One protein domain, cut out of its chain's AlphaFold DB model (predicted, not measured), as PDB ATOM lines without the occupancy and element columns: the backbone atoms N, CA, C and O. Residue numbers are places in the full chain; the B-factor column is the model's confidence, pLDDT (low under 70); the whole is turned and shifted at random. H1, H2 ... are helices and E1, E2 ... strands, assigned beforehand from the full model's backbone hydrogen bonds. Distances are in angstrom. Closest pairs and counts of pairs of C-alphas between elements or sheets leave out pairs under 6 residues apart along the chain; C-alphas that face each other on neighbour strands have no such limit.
ATOM      1  N   VAL A 161      13.239 -34.690 -18.874       96.12
ATOM      2  CA  VAL A 161      13.282 -33.224 -18.777       96.12
ATOM      3  C   VAL A 161      13.207 -32.861 -17.299       96.12
ATOM      4  O   VAL A 161      12.345 -33.381 -16.592       96.12
ATOM      5  N   ALA A 162      14.134 -32.030 -16.831       94.38
ATOM      6  CA  ALA A 162      14.201 -31.592 -15.442       94.38
ATOM      7  C   ALA A 162      13.267 -30.405 -15.148       94.38
ATOM      8  O   ALA A 162      12.885 -29.646 -16.045       94.38
ATOM      9  N   ASP A 163      12.943 -30.214 -13.868       91.69
ATOM     10  CA  ASP A 163      12.169 -29.062 -13.406       91.69
ATOM     11  C   ASP A 163      12.874 -27.741 -13.764       91.69
ATOM     12  O   ASP A 163      14.076 -27.568 -13.557       91.69
ATOM     13  N   GLY A 164      12.109 -26.781 -14.292       87.69
ATOM     14  CA  GLY A 164      12.612 -25.462 -14.693       87.69
ATOM     15  C   GLY A 164      13.170 -25.367 -16.119       87.69
ATOM     16  O   GLY A 164      13.522 -24.268 -16.545       87.69
ATOM     17  N   VAL A 165      13.214 -26.462 -16.888       94.62
ATOM     18  CA  VAL A 165      13.553 -26.418 -18.321       94.62
ATOM     19  C   VAL A 165      12.374 -25.865 -19.136       94.62
ATOM     20  O   VAL A 165      11.265 -26.397 -19.089       94.62
ATOM     21  N   ASN A 166      12.617 -24.826 -19.941       94.69
ATOM     22  CA  ASN A 166      11.632 -24.297 -20.890       94.69
ATOM     23  C   ASN A 166      11.524 -25.225 -22.115       94.69
ATOM     24  O   ASN A 166      12.283 -25.063 -23.070       94.69
ATOM     25  N   LEU A 167      10.589 -26.179 -22.112       96.06
ATOM     26  CA  LEU A 167      10.324 -27.066 -23.252       96.06
ATOM     27  C   LEU A 167       8.889 -26.900 -23.775       96.06
ATOM     28  O   LEU A 167       7.932 -26.899 -23.003       96.06
ATOM     29  N   VAL A 168       8.751 -26.766 -25.095       97.00
ATOM     30  CA  VAL A 168       7.481 -26.580 -25.814       97.00
ATOM     31  C   VAL A 168       7.378 -27.519 -27.014       97.00
ATOM     32  O   VAL A 168       8.382 -27.963 -27.568       97.00
ATOM     33  N   THR A 169       6.154 -27.785 -27.468       96.44
ATOM     34  CA  THR A 169       5.915 -28.439 -28.764       96.44
ATOM     35  C   THR A 169       5.783 -27.390 -29.881       96.44
ATOM     36  O   THR A 169       5.487 -26.228 -29.593       96.44
ATOM     37  N   PRO A 170       5.894 -27.756 -31.172       96.06
ATOM     38  CA  PRO A 170       5.522 -26.887 -32.294       96.06
ATOM     39  C   PRO A 170       4.100 -26.296 -32.216       96.06
ATOM     40  O   PRO A 170       3.860 -25.216 -32.752       96.06
ATOM     41  N   ASN A 171       3.157 -26.946 -31.519       95.06
ATOM     42  CA  ASN A 171       1.819 -26.396 -31.269       95.06
ATOM     43  C   ASN A 171       1.826 -25.233 -30.262       95.06
ATOM     44  O   ASN A 171       0.925 -24.394 -30.285       95.06
ATOM     45  N   ASP A 172       2.813 -25.197 -29.369       95.69
ATOM     46  CA  ASP A 172       2.979 -24.182 -28.326       95.69
ATOM     47  C   ASP A 172       4.021 -23.122 -28.706       95.69
ATOM     48  O   ASP A 172       3.970 -22.005 -28.200       95.69
ATOM     49  N   LEU A 173       4.903 -23.426 -29.664       96.12
ATOM     50  CA  LEU A 173       5.892 -22.502 -30.219       96.12
ATOM     51  C   LEU A 173       5.257 -21.206 -30.756       96.12
ATOM     52  O   LEU A 173       5.814 -20.130 -30.573       96.12
ATOM     53  N   VAL A 174       4.056 -21.277 -31.340       94.62
ATOM     54  CA  VAL A 174       3.311 -20.088 -31.809       94.62
ATOM     55  C   VAL A 174       2.713 -19.233 -30.681       94.62
ATOM     56  O   VAL A 174       2.143 -18.181 -30.952       94.62
ATOM     57  N   LYS A 175       2.792 -19.689 -29.424       95.19
ATOM     58  CA  LYS A 175       2.226 -19.021 -28.240       95.19
ATOM     59  C   LYS A 175       3.276 -18.228 -27.453       95.19
ATOM     60  O   LYS A 175       2.920 -17.582 -26.467       95.19
ATOM     61  N   ILE A 176       4.551 -18.282 -27.850       93.88
ATOM     62  CA  ILE A 176       5.612 -17.504 -27.199       93.88
ATOM     63  C   ILE A 176       5.378 -16.007 -27.426       93.88
ATOM     64  O   ILE A 176       5.029 -15.572 -28.520       93.88
ATOM     65  N   ASN A 177       5.560 -15.213 -26.374       93.50
ATOM     66  CA  ASN A 177       5.252 -13.779 -26.355       93.50
ATOM     67  C   ASN A 177       6.448 -12.912 -25.920       93.50
ATOM     68  O   ASN A 177       6.288 -11.728 -25.621       93.50
ATOM     69  N   ARG A 178       7.647 -13.504 -25.883       94.62
ATOM     70  CA  ARG A 178       8.918 -12.857 -25.547       94.62
ATOM     71  C   ARG A 178      10.072 -13.492 -26.334       94.62
ATOM     72  O   ARG A 178       9.957 -14.662 -26.703       94.62
ATOM     73  N   PRO A 179      11.193 -12.781 -26.544       95.25
ATOM     74  CA  PRO A 179      12.436 -13.418 -26.958       95.25
ATOM     75  C   PRO A 179      12.977 -14.346 -25.857       95.25
ATOM     76  O   PRO A 179      12.710 -14.145 -24.668       95.25
ATOM     77  N   HIS A 180      13.769 -15.328 -26.278       96.50
ATOM     78  CA  HIS A 180      14.552 -16.240 -25.444       96.50
ATOM     79  C   HIS A 180      16.052 -16.087 -25.725       96.50
ATOM     80  O   HIS A 180      16.432 -15.593 -26.788       96.50
ATOM     81  N   GLY A 181      16.901 -16.532 -24.793       94.88
ATOM     82  CA  GLY A 181      18.362 -16.489 -24.946       94.88
ATOM     83  C   GLY A 181      18.912 -17.404 -26.051       94.88
ATOM     84  O   GLY A 181      19.986 -17.147 -26.584       94.88
ATOM     85  N   GLY A 182      18.159 -18.437 -26.438       96.56
ATOM     86  CA  GLY A 182      18.435 -19.291 -27.596       96.56
ATOM     87  C   GLY A 182      17.276 -20.250 -27.882       96.56
ATOM     88  O   GLY A 182      16.373 -20.392 -27.057       96.56
ATOM     89  N   TYR A 183      17.299 -20.918 -29.035       98.12
ATOM     90  CA  TYR A 183      16.216 -21.786 -29.511       98.12
ATOM     91  C   TYR A 183      16.770 -23.152 -29.935       98.12
ATOM     92  O   TYR A 183      17.396 -23.274 -30.985       98.12
ATOM     93  N   SER A 184      16.539 -24.183 -29.124       97.94
ATOM     94  CA  SER A 184      17.049 -25.542 -29.334       97.94
ATOM     95  C   SER A 184      15.982 -26.455 -29.936       97.94
ATOM     96  O   SER A 184      15.107 -26.948 -29.227       97.94
ATOM     97  N   VAL A 185      16.051 -26.712 -31.244       98.19
ATOM     98  CA  VAL A 185      15.127 -27.620 -31.943       98.19
ATOM     99  C   VAL A 185      15.611 -29.065 -31.797       98.19
ATOM    100  O   VAL A 185      16.723 -29.399 -32.209       98.19
ATOM    101  N   VAL A 186      14.776 -29.934 -31.218       97.19
ATOM    102  CA  VAL A 186      15.117 -31.330 -30.909       97.19
ATOM    103  C   VAL A 186      14.539 -32.283 -31.958       97.19
ATOM    104  O   VAL A 186      13.330 -32.502 -32.006       97.19
ATOM    105  N   GLY A 187      15.400 -32.896 -32.774       93.75
ATOM    106  CA  GLY A 187      15.021 -33.907 -33.768       93.75
ATOM    107  C   GLY A 187      15.416 -33.542 -35.202       93.75
ATOM    108  O   GLY A 187      15.676 -32.387 -35.522       93.75
ATOM    109  N   ALA A 188      15.449 -34.544 -36.085       91.00
ATOM    110  CA  ALA A 188      15.939 -34.416 -37.467       91.00
ATOM    111  C   ALA A 188      14.858 -34.597 -38.556       91.00
ATOM    112  O   ALA A 188      15.149 -34.496 -39.746       91.00
ATOM    113  N   GLY A 189      13.614 -34.907 -38.172       89.75
ATOM    114  CA  GLY A 189      12.508 -35.127 -39.111       89.75
ATOM    115  C   GLY A 189      11.944 -33.832 -39.708       89.75
ATOM    116  O   GLY A 189      12.272 -32.731 -39.270       89.75
ATOM    117  N   LYS A 190      11.023 -33.951 -40.673       90.38
ATOM    118  CA  LYS A 190      10.414 -32.794 -41.360       90.38
ATOM    119  C   LYS A 190       9.727 -31.801 -40.403       90.38
ATOM    120  O   LYS A 190       9.846 -30.604 -40.618       90.38
ATOM    121  N   THR A 191       9.156 -32.255 -39.285       93.44
ATOM    122  CA  THR A 191       8.640 -31.375 -38.212       93.44
ATOM    123  C   THR A 191       9.709 -30.456 -37.600       93.44
ATOM    124  O   THR A 191       9.414 -29.314 -37.259       93.44
ATOM    125  N   ALA A 192      10.961 -30.913 -37.489       95.19
ATOM    126  CA  ALA A 192      12.071 -30.076 -37.030       95.19
ATOM    127  C   ALA A 192      12.500 -29.062 -38.098       95.19
ATOM    128  O   ALA A 192      12.725 -27.901 -37.775       95.19
ATOM    129  N   ILE A 193      12.526 -29.469 -39.373       95.69
ATOM    130  CA  ILE A 193      12.751 -28.560 -40.510       95.69
ATOM    131  C   ILE A 193      11.686 -27.455 -40.518       95.69
ATOM    132  O   ILE A 193      12.023 -26.282 -40.636       95.69
ATOM    133  N   ASP A 194      10.413 -27.817 -40.343       95.94
ATOM    134  CA  ASP A 194       9.294 -26.873 -40.337       95.94
ATOM    135  C   ASP A 194       9.380 -25.905 -39.138       95.94
ATOM    136  O   ASP A 194       9.133 -24.711 -39.304       95.94
ATOM    137  N   ALA A 195       9.824 -26.366 -37.960       97.56
ATOM    138  CA  ALA A 195      10.096 -25.501 -36.805       97.56
ATOM    139  C   ALA A 195      11.289 -24.547 -37.031       97.56
ATOM    140  O   ALA A 195      11.182 -23.354 -36.738       97.56
ATOM    141  N   CYS A 196      12.400 -25.031 -37.602       98.12
ATOM    142  CA  CYS A 196      13.550 -24.203 -37.981       98.12
ATOM    143  C   CYS A 196      13.159 -23.127 -39.009       98.12
ATOM    144  O   CYS A 196      13.474 -21.950 -38.833       98.12
ATOM    145  N   LEU A 197      12.423 -23.508 -40.059       97.75
ATOM    146  CA  LEU A 197      11.910 -22.580 -41.071       97.75
ATOM    147  C   LEU A 197      10.940 -21.555 -40.470       97.75
ATOM    148  O   LEU A 197      10.978 -20.388 -40.864       97.75
ATOM    149  N   TRP A 198      10.102 -21.950 -39.506       97.56
ATOM    150  CA  TRP A 198       9.206 -21.027 -38.811       97.56
ATOM    151  C   TRP A 198       9.981 -19.984 -37.996       97.56
ATOM    152  O   TRP A 198       9.720 -18.793 -38.162       97.56
ATOM    153  N   LEU A 199      10.975 -20.399 -37.197       98.19
ATOM    154  CA  LEU A 199      11.838 -19.493 -36.420       98.19
ATOM    155  C   LEU A 199      12.548 -18.474 -37.327       98.19
ATOM    156  O   LEU A 199      12.476 -17.269 -37.084       98.19
ATOM    157  N   LEU A 200      13.158 -18.947 -38.418       97.88
ATOM    158  CA  LEU A 200      13.800 -18.091 -39.423       97.88
ATOM    159  C   LEU A 200      12.803 -17.133 -40.102       97.88
ATOM    160  O   LEU A 200      13.153 -15.996 -40.411       97.88
ATOM    161  N   THR A 201      11.549 -17.559 -40.295       95.44
ATOM    162  CA  THR A 201      10.471 -16.725 -40.860       95.44
ATOM    163  C   THR A 201       9.980 -15.656 -39.876       95.44
ATOM    164  O   THR A 201       9.597 -14.574 -40.313       95.44
ATOM    165  N   GLN A 202      10.047 -15.900 -38.560       95.94
ATOM    166  CA  GLN A 202       9.810 -14.869 -37.535       95.94
ATOM    167  C   GLN A 202      10.996 -13.896 -37.368       95.94
ATOM    168  O   GLN A 202      10.936 -12.995 -36.534       95.94
ATOM    169  N   GLY A 203      12.079 -14.060 -38.137       95.81
ATOM    170  CA  GLY A 203      13.264 -13.205 -38.054       95.81
ATOM    171  C   GLY A 203      14.187 -13.516 -36.872       95.81
ATOM    172  O   GLY A 203      14.995 -12.662 -36.509       95.81
ATOM    173  N   ILE A 204      14.094 -14.712 -36.279       97.31
ATOM    174  CA  ILE A 204      15.091 -15.181 -35.307       97.31
ATOM    175  C   ILE A 204      16.442 -15.335 -36.017       97.31
ATOM    176  O   ILE A 204      16.527 -15.930 -37.094       97.31
ATOM    177  N   ASP A 205      17.493 -14.789 -35.406       97.44
ATOM    178  CA  ASP A 205      18.862 -14.889 -35.911       97.44
ATOM    179  C   ASP A 205      19.306 -16.369 -35.961       97.44
ATOM    180  O   ASP A 205      19.186 -17.056 -34.941       97.44
ATOM    181  N   PRO A 206      19.812 -16.882 -37.103       97.88
ATOM    182  CA  PRO A 206      20.305 -18.254 -37.202       97.88
ATOM    183  C   PRO A 206      21.353 -18.630 -36.145       97.88
ATOM    184  O   PRO A 206      21.379 -19.786 -35.731       97.88
ATOM    185  N   GLU A 207      22.170 -17.682 -35.671       97.38
ATOM    186  CA  GLU A 207      23.171 -17.918 -34.618       97.38
ATOM    187  C   GLU A 207      22.527 -18.321 -33.277       97.38
ATOM    188  O   GLU A 207      23.104 -19.092 -32.509       97.38
ATOM    189  N   LEU A 208      21.299 -17.858 -33.005       97.44
ATOM    190  CA  LEU A 208      20.538 -18.195 -31.794       97.44
ATOM    191  C   LEU A 208      19.804 -19.544 -31.901       97.44
ATOM    192  O   LEU A 208      19.236 -20.003 -30.906       97.44
ATOM    193  N   ILE A 209      19.788 -20.176 -33.080       98.25
ATOM    194  CA  ILE A 209      19.138 -21.470 -33.306       98.25
ATOM    195  C   ILE A 209      20.177 -22.584 -33.168       98.25
ATOM    196  O   ILE A 209      21.161 -22.636 -33.899       98.25
ATOM    197  N   THR A 210      19.931 -23.514 -32.248       98.06
ATOM    198  CA  THR A 210      20.695 -24.758 -32.098       98.06
ATOM    199  C   THR A 210      19.837 -25.923 -32.578       98.06
ATOM    200  O   THR A 210      18.718 -26.109 -32.105       98.06
ATOM    201  N   TRP A 211      20.335 -26.728 -33.516       97.81
ATOM    202  CA  TRP A 211      19.582 -27.851 -34.077       97.81
ATOM    203  C   TRP A 211      20.202 -29.185 -33.658       97.81
ATOM    204  O   TRP A 211      21.318 -29.527 -34.046       97.81
ATOM    205  N   ILE A 212      19.476 -29.951 -32.844       97.00
ATOM    206  CA  ILE A 212      19.924 -31.238 -32.308       97.00
ATOM    207  C   ILE A 212      19.512 -32.340 -33.290       97.00
ATOM    208  O   ILE A 212      18.388 -32.853 -33.268       97.00
ATOM    209  N   MET A 213      20.442 -32.676 -34.182       94.81
ATOM    210  CA  MET A 213      20.266 -33.578 -35.314       94.81
ATOM    211  C   MET A 213      20.964 -34.913 -35.036       94.81
ATOM    212  O   MET A 213      22.121 -35.120 -35.383       94.81
ATOM    213  N   ALA A 214      20.237 -35.848 -34.419       92.25
ATOM    214  CA  ALA A 214      20.774 -37.166 -34.068       92.25
ATOM    215  C   ALA A 214      21.278 -37.977 -35.283       92.25
ATOM    216  O   ALA A 214      22.208 -38.768 -35.142       92.25
ATOM    217  N   ARG A 215      20.649 -37.791 -36.455       92.56
ATOM    218  CA  ARG A 215      20.989 -38.401 -37.751       92.56
ATOM    219  C   ARG A 215      20.621 -37.435 -38.876       92.56
ATOM    220  O   ARG A 215      19.464 -37.028 -38.955       92.56
ATOM    221  N   ASP A 216      21.561 -37.106 -39.756       93.75
ATOM    222  CA  ASP A 216      21.273 -36.362 -40.986       93.75
ATOM    223  C   ASP A 216      20.404 -37.194 -41.943       93.75
ATOM    224  O   ASP A 216      20.628 -38.399 -42.119       93.75
ATOM    225  N   SER A 217      19.438 -36.535 -42.590       92.44
ATOM    226  CA  SER A 217      18.578 -37.143 -43.610       92.44
ATOM    227  C   SER A 217      19.077 -36.848 -45.020       92.44
ATOM    228  O   SER A 217      19.471 -35.722 -45.326       92.44
ATOM    229  N   TRP A 218      18.945 -37.829 -45.910       94.62
ATOM    230  CA  TRP A 218      18.723 -37.534 -47.323       94.62
ATOM    231  C   TRP A 218      17.319 -36.929 -47.479       94.62
ATOM    232  O   TRP A 218      16.360 -37.412 -46.867       94.62
ATOM    233  N   TYR A 219      17.198 -35.869 -48.276       94.06
ATOM    234  CA  TYR A 219      15.943 -35.167 -48.548       94.06
ATOM    235  C   TYR A 219      15.483 -35.369 -49.989       94.06
ATOM    236  O   TYR A 219      16.292 -35.516 -50.909       94.06
ATOM    237  N   LEU A 220      14.169 -35.301 -50.183       92.31
ATOM    238  CA  LEU A 220      13.524 -35.362 -51.489       92.31
ATOM    239  C   LEU A 220      13.278 -33.943 -52.042       92.31
ATOM    240  O   LEU A 220      12.538 -33.177 -51.418       92.31
ATOM    241  N   ARG A 267      21.169 -33.201 -49.627       94.44
ATOM    242  CA  ARG A 267      21.659 -33.270 -48.235       94.44
ATOM    243  C   ARG A 267      21.958 -31.881 -47.670       94.44
ATOM    244  O   ARG A 267      22.045 -30.902 -48.412       94.44
ATOM    245  N   LEU A 268      22.072 -31.794 -46.343       94.81
ATOM    246  CA  LEU A 268      22.287 -30.527 -45.634       94.81
ATOM    247  C   LEU A 268      23.737 -30.037 -45.721       94.81
ATOM    248  O   LEU A 268      23.972 -28.866 -46.010       94.81
ATOM    249  N   ASP A 269      24.687 -30.940 -45.487       92.81
ATOM    250  CA  ASP A 269      26.124 -30.672 -45.420       92.81
ATOM    251  C   ASP A 269      26.868 -31.693 -46.292       92.81
ATOM    252  O   ASP A 269      26.712 -32.902 -46.122       92.81
ATOM    253  N   GLU A 270      27.681 -31.217 -47.233       90.12
ATOM    254  CA  GLU A 270      28.445 -32.063 -48.159       90.12
ATOM    255  C   GLU A 270      29.579 -32.847 -47.471       90.12
ATOM    256  O   GLU A 270      30.109 -33.808 -48.037       90.12
ATOM    257  N   LYS A 271      29.942 -32.474 -46.238       93.12
ATOM    258  CA  LYS A 271      30.972 -33.142 -45.426       93.12
ATOM    259  C   LYS A 271      30.408 -34.261 -44.551       93.12
ATOM    260  O   LYS A 271      31.183 -35.015 -43.966       93.12
ATOM    261  N   VAL A 272      29.083 -34.367 -44.444       93.69
ATOM    262  CA  VAL A 272      28.394 -35.375 -43.629       93.69
ATOM    263  C   VAL A 272      27.681 -36.361 -44.547       93.69
ATOM    264  O   VAL A 272      27.010 -35.973 -45.503       93.69
ATOM    265  N   TRP A 273      27.834 -37.657 -44.269       93.88
ATOM    266  CA  TRP A 273      27.087 -38.704 -44.962       93.88
ATOM    267  C   TRP A 273      25.749 -38.943 -44.247       93.88
ATOM    268  O   TRP A 273      25.766 -39.336 -43.076       93.88
ATOM    269  N   PRO A 274      24.589 -38.723 -44.893       94.88
ATOM    270  CA  PRO A 274      23.308 -38.925 -44.233       94.88
ATOM    271  C   PRO A 274      23.023 -40.410 -43.977       94.88
ATOM    272  O   PRO A 274      23.249 -41.272 -44.831       94.88
ATOM    273  N   THR A 275      22.501 -40.703 -42.786       91.56
ATOM    274  CA  THR A 275      22.211 -42.069 -42.301       91.56
ATOM    275  C   THR A 275      20.714 -42.347 -42.161       91.56
ATOM    276  O   THR A 275      20.318 -43.459 -41.806       91.56
ATOM    277  N   MET A 276      19.870 -41.346 -42.412       90.25
ATOM    278  CA  MET A 276      18.415 -41.444 -42.367       90.25
ATOM    279  C   MET A 276      17.815 -41.187 -43.753       90.25
ATOM    280  O   MET A 276      18.269 -40.315 -44.496       90.25
ATOM    281  N   TYR A 277      16.747 -41.909 -44.080       88.19
ATOM    282  CA  TYR A 277      15.870 -41.569 -45.196       88.19
ATOM    283  C   TYR A 277      14.425 -41.848 -44.773       88.19
ATOM    284  O   TYR A 277      13.995 -42.990 -44.703       88.19
ATOM    285  N   ARG A 278      13.674 -40.784 -44.467       83.94
ATOM    286  CA  ARG A 278      12.254 -40.835 -44.058       83.94
ATOM    287  C   ARG A 278      11.361 -39.997 -44.983       83.94
ATOM    288  O   ARG A 278      10.497 -39.251 -44.531       83.94
ATOM    289  N   CYS A 279      11.636 -40.057 -46.290       84.19
ATOM    290  CA  CYS A 279      10.901 -39.359 -47.359       84.19
ATOM    291  C   CYS A 279      10.665 -37.844 -47.123       84.19
ATOM    292  O   CYS A 279       9.678 -37.279 -47.594       84.19
ATOM    293  N   ALA A 280      11.555 -37.165 -46.393       88.25
ATOM    294  CA  ALA A 280      11.381 -35.763 -46.023       88.25
ATOM    295  C   ALA A 280      11.580 -34.836 -47.237       88.25
ATOM    296  O   ALA A 280      12.697 -34.677 -47.733       88.25
ATOM    297  N   THR A 281      10.500 -34.212 -47.720       91.31
ATOM    298  CA  THR A 281      10.545 -33.329 -48.898       91.31
ATOM    299  C   THR A 281      10.947 -31.894 -48.554       91.31
ATOM    300  O   THR A 281      10.396 -31.308 -47.613       91.31
ATOM    301  N   ILE A 282      11.795 -31.285 -49.381       94.25
ATOM    302  CA  ILE A 282      12.284 -29.911 -49.219       94.25
ATOM    303  C   ILE A 282      12.388 -29.204 -50.585       94.25
ATOM    304  O   ILE A 282      12.552 -29.867 -51.610       94.25
ATOM    305  N   THR A 283      12.287 -27.874 -50.639       96.19
ATOM    306  CA  THR A 283      12.725 -27.107 -51.829       96.19
ATOM    307  C   THR A 283      14.183 -26.671 -51.683       96.19
ATOM    308  O   THR A 283      14.724 -26.667 -50.581       96.19
ATOM    309  N   ILE A 284      14.823 -26.252 -52.780       95.75
ATOM    310  CA  ILE A 284      16.157 -25.632 -52.705       95.75
ATOM    311  C   ILE A 284      16.114 -24.374 -51.819       95.75
ATOM    312  O   ILE A 284      16.944 -24.229 -50.936       95.75
ATOM    313  N   ALA A 285      15.079 -23.534 -51.948       97.12
ATOM    314  CA  ALA A 285      14.927 -22.334 -51.123       97.12
ATOM    315  C   ALA A 285      14.712 -22.641 -49.625       97.12
ATOM    316  O   ALA A 285      15.214 -21.909 -48.778       97.12
ATOM    317  N   GLU A 286      13.989 -23.714 -49.280       97.44
ATOM    318  CA  GLU A 286      13.878 -24.201 -47.896       97.44
ATOM    319  C   GLU A 286      15.226 -24.728 -47.375       97.44
ATOM    320  O   GLU A 286      15.624 -24.392 -46.259       97.44
ATOM    321  N   LEU A 287      15.948 -25.509 -48.190       97.25
ATOM    322  CA  LEU A 287      17.273 -26.040 -47.861       97.25
ATOM    323  C   LEU A 287      18.287 -24.912 -47.620       97.25
ATOM    324  O   LEU A 287      19.014 -24.940 -46.631       97.25
ATOM    325  N   ASP A 288      18.288 -23.892 -48.475       97.19
ATOM    326  CA  ASP A 288      19.164 -22.725 -48.366       97.19
ATOM    327  C   ASP A 288      18.857 -21.874 -47.124       97.19
ATOM    328  O   ASP A 288      19.767 -21.246 -46.587       97.19
ATOM    329  N   GLN A 289      17.615 -21.872 -46.615       97.69
ATOM    330  CA  GLN A 289      17.318 -21.246 -45.321       97.69
ATOM    331  C   GLN A 289      17.874 -22.057 -44.148       97.69
ATOM    332  O   GLN A 289      18.558 -21.483 -43.304       97.69
ATOM    333  N   ILE A 290      17.641 -23.374 -44.084       96.88
ATOM    334  CA  ILE A 290      18.151 -24.181 -42.958       96.88
ATOM    335  C   ILE A 290      19.681 -24.326 -42.968       96.88
ATOM    336  O   ILE A 290      20.279 -24.425 -41.901       96.88
ATOM    337  N   LYS A 291      20.335 -24.226 -44.137       97.12
ATOM    338  CA  LYS A 291      21.803 -24.116 -44.270       97.12
ATOM    339  C   LYS A 291      22.400 -22.869 -43.600       97.12
ATOM    340  O   LYS A 291      23.611 -22.819 -43.415       97.12
ATOM    341  N   ARG A 292      21.586 -21.869 -43.231       97.56
ATOM    342  CA  ARG A 292      22.043 -20.677 -42.491       97.56
ATOM    343  C   ARG A 292      22.254 -20.936 -41.000       97.56
ATOM    344  O   ARG A 292      22.860 -20.090 -40.358       97.56
ATOM    345  N   ILE A 293      21.741 -22.040 -40.448       97.88
ATOM    346  CA  ILE A 293      21.868 -22.386 -39.025       97.88
ATOM    347  C   ILE A 293      23.249 -23.032 -38.801       97.88
ATOM    348  O   ILE A 293      23.473 -24.135 -39.306       97.88
ATOM    349  N   PRO A 294      24.178 -22.403 -38.055       94.62
ATOM    350  CA  PRO A 294      25.536 -22.925 -37.899       94.62
ATOM    351  C   PRO A 294      25.637 -23.987 -36.792       94.62
ATOM    352  O   PRO A 294      26.455 -24.904 -36.871       94.62
ATOM    353  N   ASN A 295      24.792 -23.892 -35.762       95.69
ATOM    354  CA  ASN A 295      24.902 -24.670 -34.530       95.69
ATOM    355  C   ASN A 295      24.145 -26.009 -34.622       95.69
ATOM    356  O   ASN A 295      23.102 -26.197 -33.996       95.69
ATOM    357  N   ILE A 296      24.665 -26.955 -35.414       96.75
ATOM    358  CA  ILE A 296      24.080 -28.300 -35.578       96.75
ATOM    359  C   ILE A 296      24.819 -29.332 -34.710       96.75
ATOM    360  O   ILE A 296      25.985 -29.651 -34.948       96.75
ATOM    361  N   ILE A 297      24.125 -29.902 -33.721       96.38
ATOM    362  CA  ILE A 297      24.666 -30.888 -32.773       96.38
ATOM    363  C   ILE A 297      24.343 -32.307 -33.251       96.38
ATOM    364  O   ILE A 297      23.175 -32.679 -33.347       96.38
ATOM    365  N   ARG A 298      25.384 -33.116 -33.490       95.19
ATOM    366  CA  ARG A 298      25.300 -34.481 -34.054       95.19
ATOM    367  C   ARG A 298      25.813 -35.580 -33.107       95.19
ATOM    368  O   ARG A 298      26.449 -36.536 -33.535       95.19
ATOM    369  N   GLN A 299      25.565 -35.450 -31.803       94.50
ATOM    370  CA  GLN A 299      26.025 -36.404 -30.769       94.50
ATOM    371  C   GLN A 299      25.003 -37.529 -30.475       94.50
ATOM    372  O   GLN A 299      24.956 -38.070 -29.371       94.50
ATOM    373  N   GLY A 300      24.180 -37.909 -31.456       92.31
ATOM    374  CA  GLY A 300      23.063 -38.845 -31.275       92.31
ATOM    375  C   GLY A 300      21.821 -38.196 -30.649       92.31
ATOM    376  O   GLY A 300      21.633 -36.981 -30.727       92.31
ATOM    377  N   ARG A 301      20.928 -39.014 -30.086       92.94
ATOM    378  CA  ARG A 301      19.657 -38.580 -29.478       92.94
ATOM    379  C   ARG A 301      19.860 -37.903 -28.124       92.94
ATOM    380  O   ARG A 301      20.846 -38.153 -27.441       92.94
ATOM    381  N   VAL A 302      18.883 -37.094 -27.713       95.31
ATOM    382  CA  VAL A 302      18.790 -36.560 -26.344       95.31
ATOM    383  C   VAL A 302      18.427 -37.688 -25.380       95.31
ATOM    384  O   VAL A 302      17.499 -38.449 -25.641       95.31
ATOM    385  N   VAL A 303      19.141 -37.764 -24.257       95.88
ATOM    386  CA  VAL A 303      18.876 -38.693 -23.146       95.88
ATOM    387  C   VAL A 303      18.171 -37.956 -22.003       95.88
ATOM    388  O   VAL A 303      17.190 -38.450 -21.438       95.88
ATOM    389  N   ARG A 304      18.650 -36.747 -21.680       96.12
ATOM    390  CA  ARG A 304      18.016 -35.835 -20.720       96.12
ATOM    391  C   ARG A 304      18.323 -34.368 -21.028       96.12
ATOM    392  O   ARG A 304      19.360 -34.064 -21.616       96.12
ATOM    393  N   ILE A 305      17.455 -33.476 -20.559       96.75
ATOM    394  CA  ILE A 305      17.678 -32.028 -20.532       96.75
ATOM    395  C   ILE A 305      17.627 -31.546 -19.078       96.75
ATOM    396  O   ILE A 305      16.601 -31.703 -18.415       96.75
ATOM    397  N   GLU A 306      18.731 -30.971 -18.609       94.12
ATOM    398  CA  GLU A 306      18.880 -30.266 -17.331       94.12
ATOM    399  C   GLU A 306      18.949 -28.741 -17.599       94.12
ATOM    400  O   GLU A 306      19.192 -28.337 -18.741       94.12
ATOM    401  N   PRO A 307      18.777 -27.857 -16.594       90.75
ATOM    402  CA  PRO A 307      18.799 -26.403 -16.812       90.75
ATOM    403  C   PRO A 307      20.138 -25.836 -17.322       90.75
ATOM    404  O   PRO A 307      20.152 -24.768 -17.934       90.75
ATOM    405  N   ASP A 308      21.259 -26.522 -17.068       91.88
ATOM    406  CA  ASP A 308      22.614 -26.114 -17.462       91.88
ATOM    407  C   ASP A 308      23.409 -27.183 -18.244       91.88
ATOM    408  O   ASP A 308      24.549 -26.921 -18.643       91.88
ATOM    409  N   GLU A 309      22.806 -28.344 -18.539       95.25
ATOM    410  CA  GLU A 309      23.389 -29.418 -19.358       95.25
ATOM    411  C   GLU A 309      22.338 -30.116 -20.246       95.25
ATOM    412  O   GLU A 309      21.331 -30.644 -19.775       95.25
ATOM    413  N   LEU A 310      22.619 -30.218 -21.545       95.94
ATOM    414  CA  LEU A 310      21.933 -31.113 -22.478       95.94
ATOM    415  C   LEU A 310      22.756 -32.399 -22.635       95.94
ATOM    416  O   LEU A 310      23.862 -32.341 -23.170       95.94
ATOM    417  N   VAL A 311      22.227 -33.558 -22.228       96.56
ATOM    418  CA  VAL A 311      22.930 -34.851 -22.358       96.56
ATOM    419  C   VAL A 311      22.387 -35.657 -23.528       96.56
ATOM    420  O   VAL A 311      21.176 -35.845 -23.678       96.56
ATOM    421  N   LEU A 312      23.312 -36.165 -24.334       96.62
ATOM    422  CA  LEU A 312      23.086 -36.858 -25.595       96.62
ATOM    423  C   LEU A 312      23.728 -38.258 -25.542       96.62
ATOM    424  O   LEU A 312      24.595 -38.515 -24.709       96.62
ATOM    425  N   GLU A 313      23.327 -39.170 -26.432       94.81
ATOM    426  CA  GLU A 313      23.854 -40.551 -26.489       94.81
ATOM    427  C   GLU A 313      25.398 -40.603 -26.552       94.81
ATOM    428  O   GLU A 313      26.004 -41.524 -26.007       94.81
ATOM    429  N   ASN A 314      26.038 -39.619 -27.200       94.31
ATOM    430  CA  ASN A 314      27.483 -39.580 -27.461       94.31
ATOM    431  C   ASN A 314      28.155 -38.274 -26.979       94.31
ATOM    432  O   ASN A 314      29.143 -37.833 -27.569       94.31
ATOM    433  N   GLY A 315      27.625 -37.627 -25.936       93.62
ATOM    434  CA  GLY A 315      28.245 -36.439 -25.335       93.62
ATOM    435  C   GLY A 315      27.294 -35.601 -24.480       93.62
ATOM    436  O   GLY A 315      26.165 -35.998 -24.203       93.62
ATOM    437  N   SER A 316      27.743 -34.415 -24.079       94.69
ATOM    438  CA  SER A 316      26.854 -33.368 -23.582       94.69
ATOM    439  C   SER A 316      27.230 -32.004 -24.156       94.69
ATOM    440  O   SER A 316      28.339 -31.783 -24.652       94.69
ATOM    441  N   HIS A 317      26.262 -31.095 -24.133       94.50
ATOM    442  CA  HIS A 317      26.374 -29.729 -24.621       94.50
ATOM    443  C   HIS A 317      25.846 -28.769 -23.554       94.50
ATOM    444  O   HIS A 317      24.840 -29.050 -22.903       94.50
ATOM    445  N   LYS A 318      26.503 -27.620 -23.382       94.50
ATOM    446  CA  LYS A 318      26.055 -26.592 -22.442       94.50
ATOM    447  C   LYS A 318      25.121 -25.603 -23.156       94.50
ATOM    448  O   LYS A 318      25.622 -24.857 -23.995       94.50
ATOM    449  N   PRO A 319      23.812 -25.574 -22.844       91.44
ATOM    450  CA  PRO A 319      22.880 -24.646 -23.474       91.44
ATOM    451  C   PRO A 319      23.167 -23.188 -23.104       91.44
ATOM    452  O   PRO A 319      23.842 -22.879 -22.115       91.44
ATOM    453  N   VAL A 320      22.603 -22.282 -23.899       92.06
ATOM    454  CA  VAL A 320      22.595 -20.848 -23.600       92.06
ATOM    455  C   VAL A 320      21.625 -20.595 -22.430       92.06
ATOM    456  O   VAL A 320      20.564 -21.222 -22.371       92.06
ATOM    457  N   PRO A 321      21.930 -19.691 -21.481       92.06
ATOM    458  CA  PRO A 321      20.962 -19.296 -20.463       92.06
ATOM    459  C   PRO A 321      19.642 -18.829 -21.095       92.06
ATOM    460  O   PRO A 321      19.653 -18.082 -22.069       92.06
ATOM    461  N   ASP A 322      18.512 -19.269 -20.536       94.38
ATOM    462  CA  ASP A 322      17.166 -19.031 -21.087       94.38
ATOM    463  C   ASP A 322      16.929 -19.602 -22.509       94.38
ATOM    464  O   ASP A 322      16.116 -19.082 -23.276       94.38
ATOM    465  N   THR A 323      17.592 -20.709 -22.871       96.62
ATOM    466  CA  THR A 323      17.189 -21.519 -24.033       96.62
ATOM    467  C   THR A 323      15.729 -21.983 -23.918       96.62
ATOM    468  O   THR A 323      15.306 -22.508 -22.888       96.62
ATOM    469  N   LEU A 324      14.979 -21.838 -25.013       97.75
ATOM    470  CA  LEU A 324      13.720 -22.532 -25.275       97.75
ATOM    471  C   LEU A 324      14.006 -23.814 -26.067       97.75
ATOM    472  O   LEU A 324      14.628 -23.750 -27.124       97.75
ATOM    473  N   TYR A 325      13.527 -24.961 -25.597       98.00
ATOM    474  CA  TYR A 325      13.590 -26.230 -26.323       98.00
ATOM    475  C   TYR A 325      12.288 -26.494 -27.079       98.00
ATOM    476  O   TYR A 325      11.206 -26.371 -26.510       98.00
ATOM    477  N   ILE A 326      12.390 -26.891 -28.349       97.94
ATOM    478  CA  ILE A 326      11.256 -27.241 -29.206       97.94
ATOM    479  C   ILE A 326      11.320 -28.743 -29.491       97.94
ATOM    480  O   ILE A 326      12.198 -29.190 -30.231       97.94
ATOM    481  N   ASP A 327      10.406 -29.525 -28.914       96.88
ATOM    482  CA  ASP A 327      10.370 -30.974 -29.126       96.88
ATOM    483  C   ASP A 327       9.713 -31.345 -30.462       96.88
ATOM    484  O   ASP A 327       8.500 -31.224 -30.644       96.88
ATOM    485  N   CYS A 328      10.521 -31.853 -31.391       94.50
ATOM    486  CA  CYS A 328      10.085 -32.359 -32.690       94.50
ATOM    487  C   CYS A 328      10.340 -33.874 -32.832       94.50
ATOM    488  O   CYS A 328      10.424 -34.372 -33.957       94.50
TER     489      CYS A 328
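Overview. This is residues 161 to 220 and 267 to 328 of the 1040 residues of an uncharacterized protein of Cercospora berteroae (UniProt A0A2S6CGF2). A small sheet of four parallel strands, in the order E3, E2, E1, E7, makes the middle, with helix H2 packed along one face of it. H3 stands crosswise to H2 at its far side from the sheet's edge strand E7, and a second, smaller sheet, the hairpins E4, E5 and E6, lies off the ends of the large sheet's strands, away from H2. The long axis runs from the loop around Asp 163 to H3 and the long loop of residues 267 to 283. The printed part has 122 residues, with three named helices and seven named strands in the order H1, E1, H2, E2, H3, E3, E4, E5, E6, E7; the small sheet is antiparallel, and the class is mixed, helices and strands, with 50 residues, under half, in named elements. It is compact, with a radius of gyration of the C-alphas of 13.8 A and spans of 38 by 32 by 23 A.

Arrangement. Near the start, residues 167 to 168 form a short parallel pairing with residues 325 to 326 of E7, which is residues 323 to 327. H1, residues 170 to 173, comes closest to E7 at the C-alphas of Pro 170 and Ile 326, 6.5 A apart. E1, residues 182 to 186, is parallel to E7 at 21 degrees, with N 184 and O 324 at 2.8 A. H2, residues 190 to 201, is close to H1 but not clearly touching it; their closest C-alphas, those of Pro 170 and Ala 195, are 6.6 A apart. E2, residues 209 to 212, is parallel to E1 at 25 degrees, with N 210 and O 183 at 2.8 A. E1, H2 and E2 make a strand-helix-strand unit, two parallel neighbour strands with a helix between, and its crossover is right-handed. H3, residues 284 to 290, touches H2 about perpendicular, at 79 degrees; their closest C-alphas are those of Leu 197 and Ile 290, 6.7 A apart. E3, residues 295 to 297, is parallel to E2 at 14 degrees, with N 297 and O 211 at 2.9 A. H2 is on the sheet E3 E2 E1 E7 at a height over the sheet of 9.6 A, forming two layers, a helix on one face of a sheet. It lies over E1 and runs along the strands, at 1 degrees to E1 on the local plane. H1 is on this sheet too but only grazes it; H3 is not on it. E4, residues 302 to 305, E5, residues 310 to 312, and E6, residues 315 to 317, form a meander, each strand the antiparallel neighbour of the one before. In the hairpin of E4 and E5, N 303 and O 311 are 2.9 A apart; in that of E5 and E6, N 317 and O 310 are 2.9 A apart. Every O i to N i+4 pair is within hydrogen-bond range in H2 and H3; H1 is too short for such a pair.

Along the chain. H1 begins at C-alpha 170, (5.522, -26.887, -32.294). E1 is 12.9 A long, H2 16.1 A, E2 9.9 A, H3 10.1 A and E7 12.7 A, each from first to last C-alpha. H3 begins at C-alpha 284, (16.157, -25.632, -52.705), and E7 ends at C-alpha 327, (10.370, -30.974, -29.126).

Size, cuts and confidence. The two C-alphas farthest apart, those of Asp 163 and Ile 284, are 39.6 A apart. Residues 221 to 266 are cut out, and C-alphas 220 and 267 are 9.0 A apart across the cut, which falls in the link from E2 to H3. Of the links that are printed whole, none is long. The mean pLDDT of the printed part is 94.9, and no printed residue is under 70.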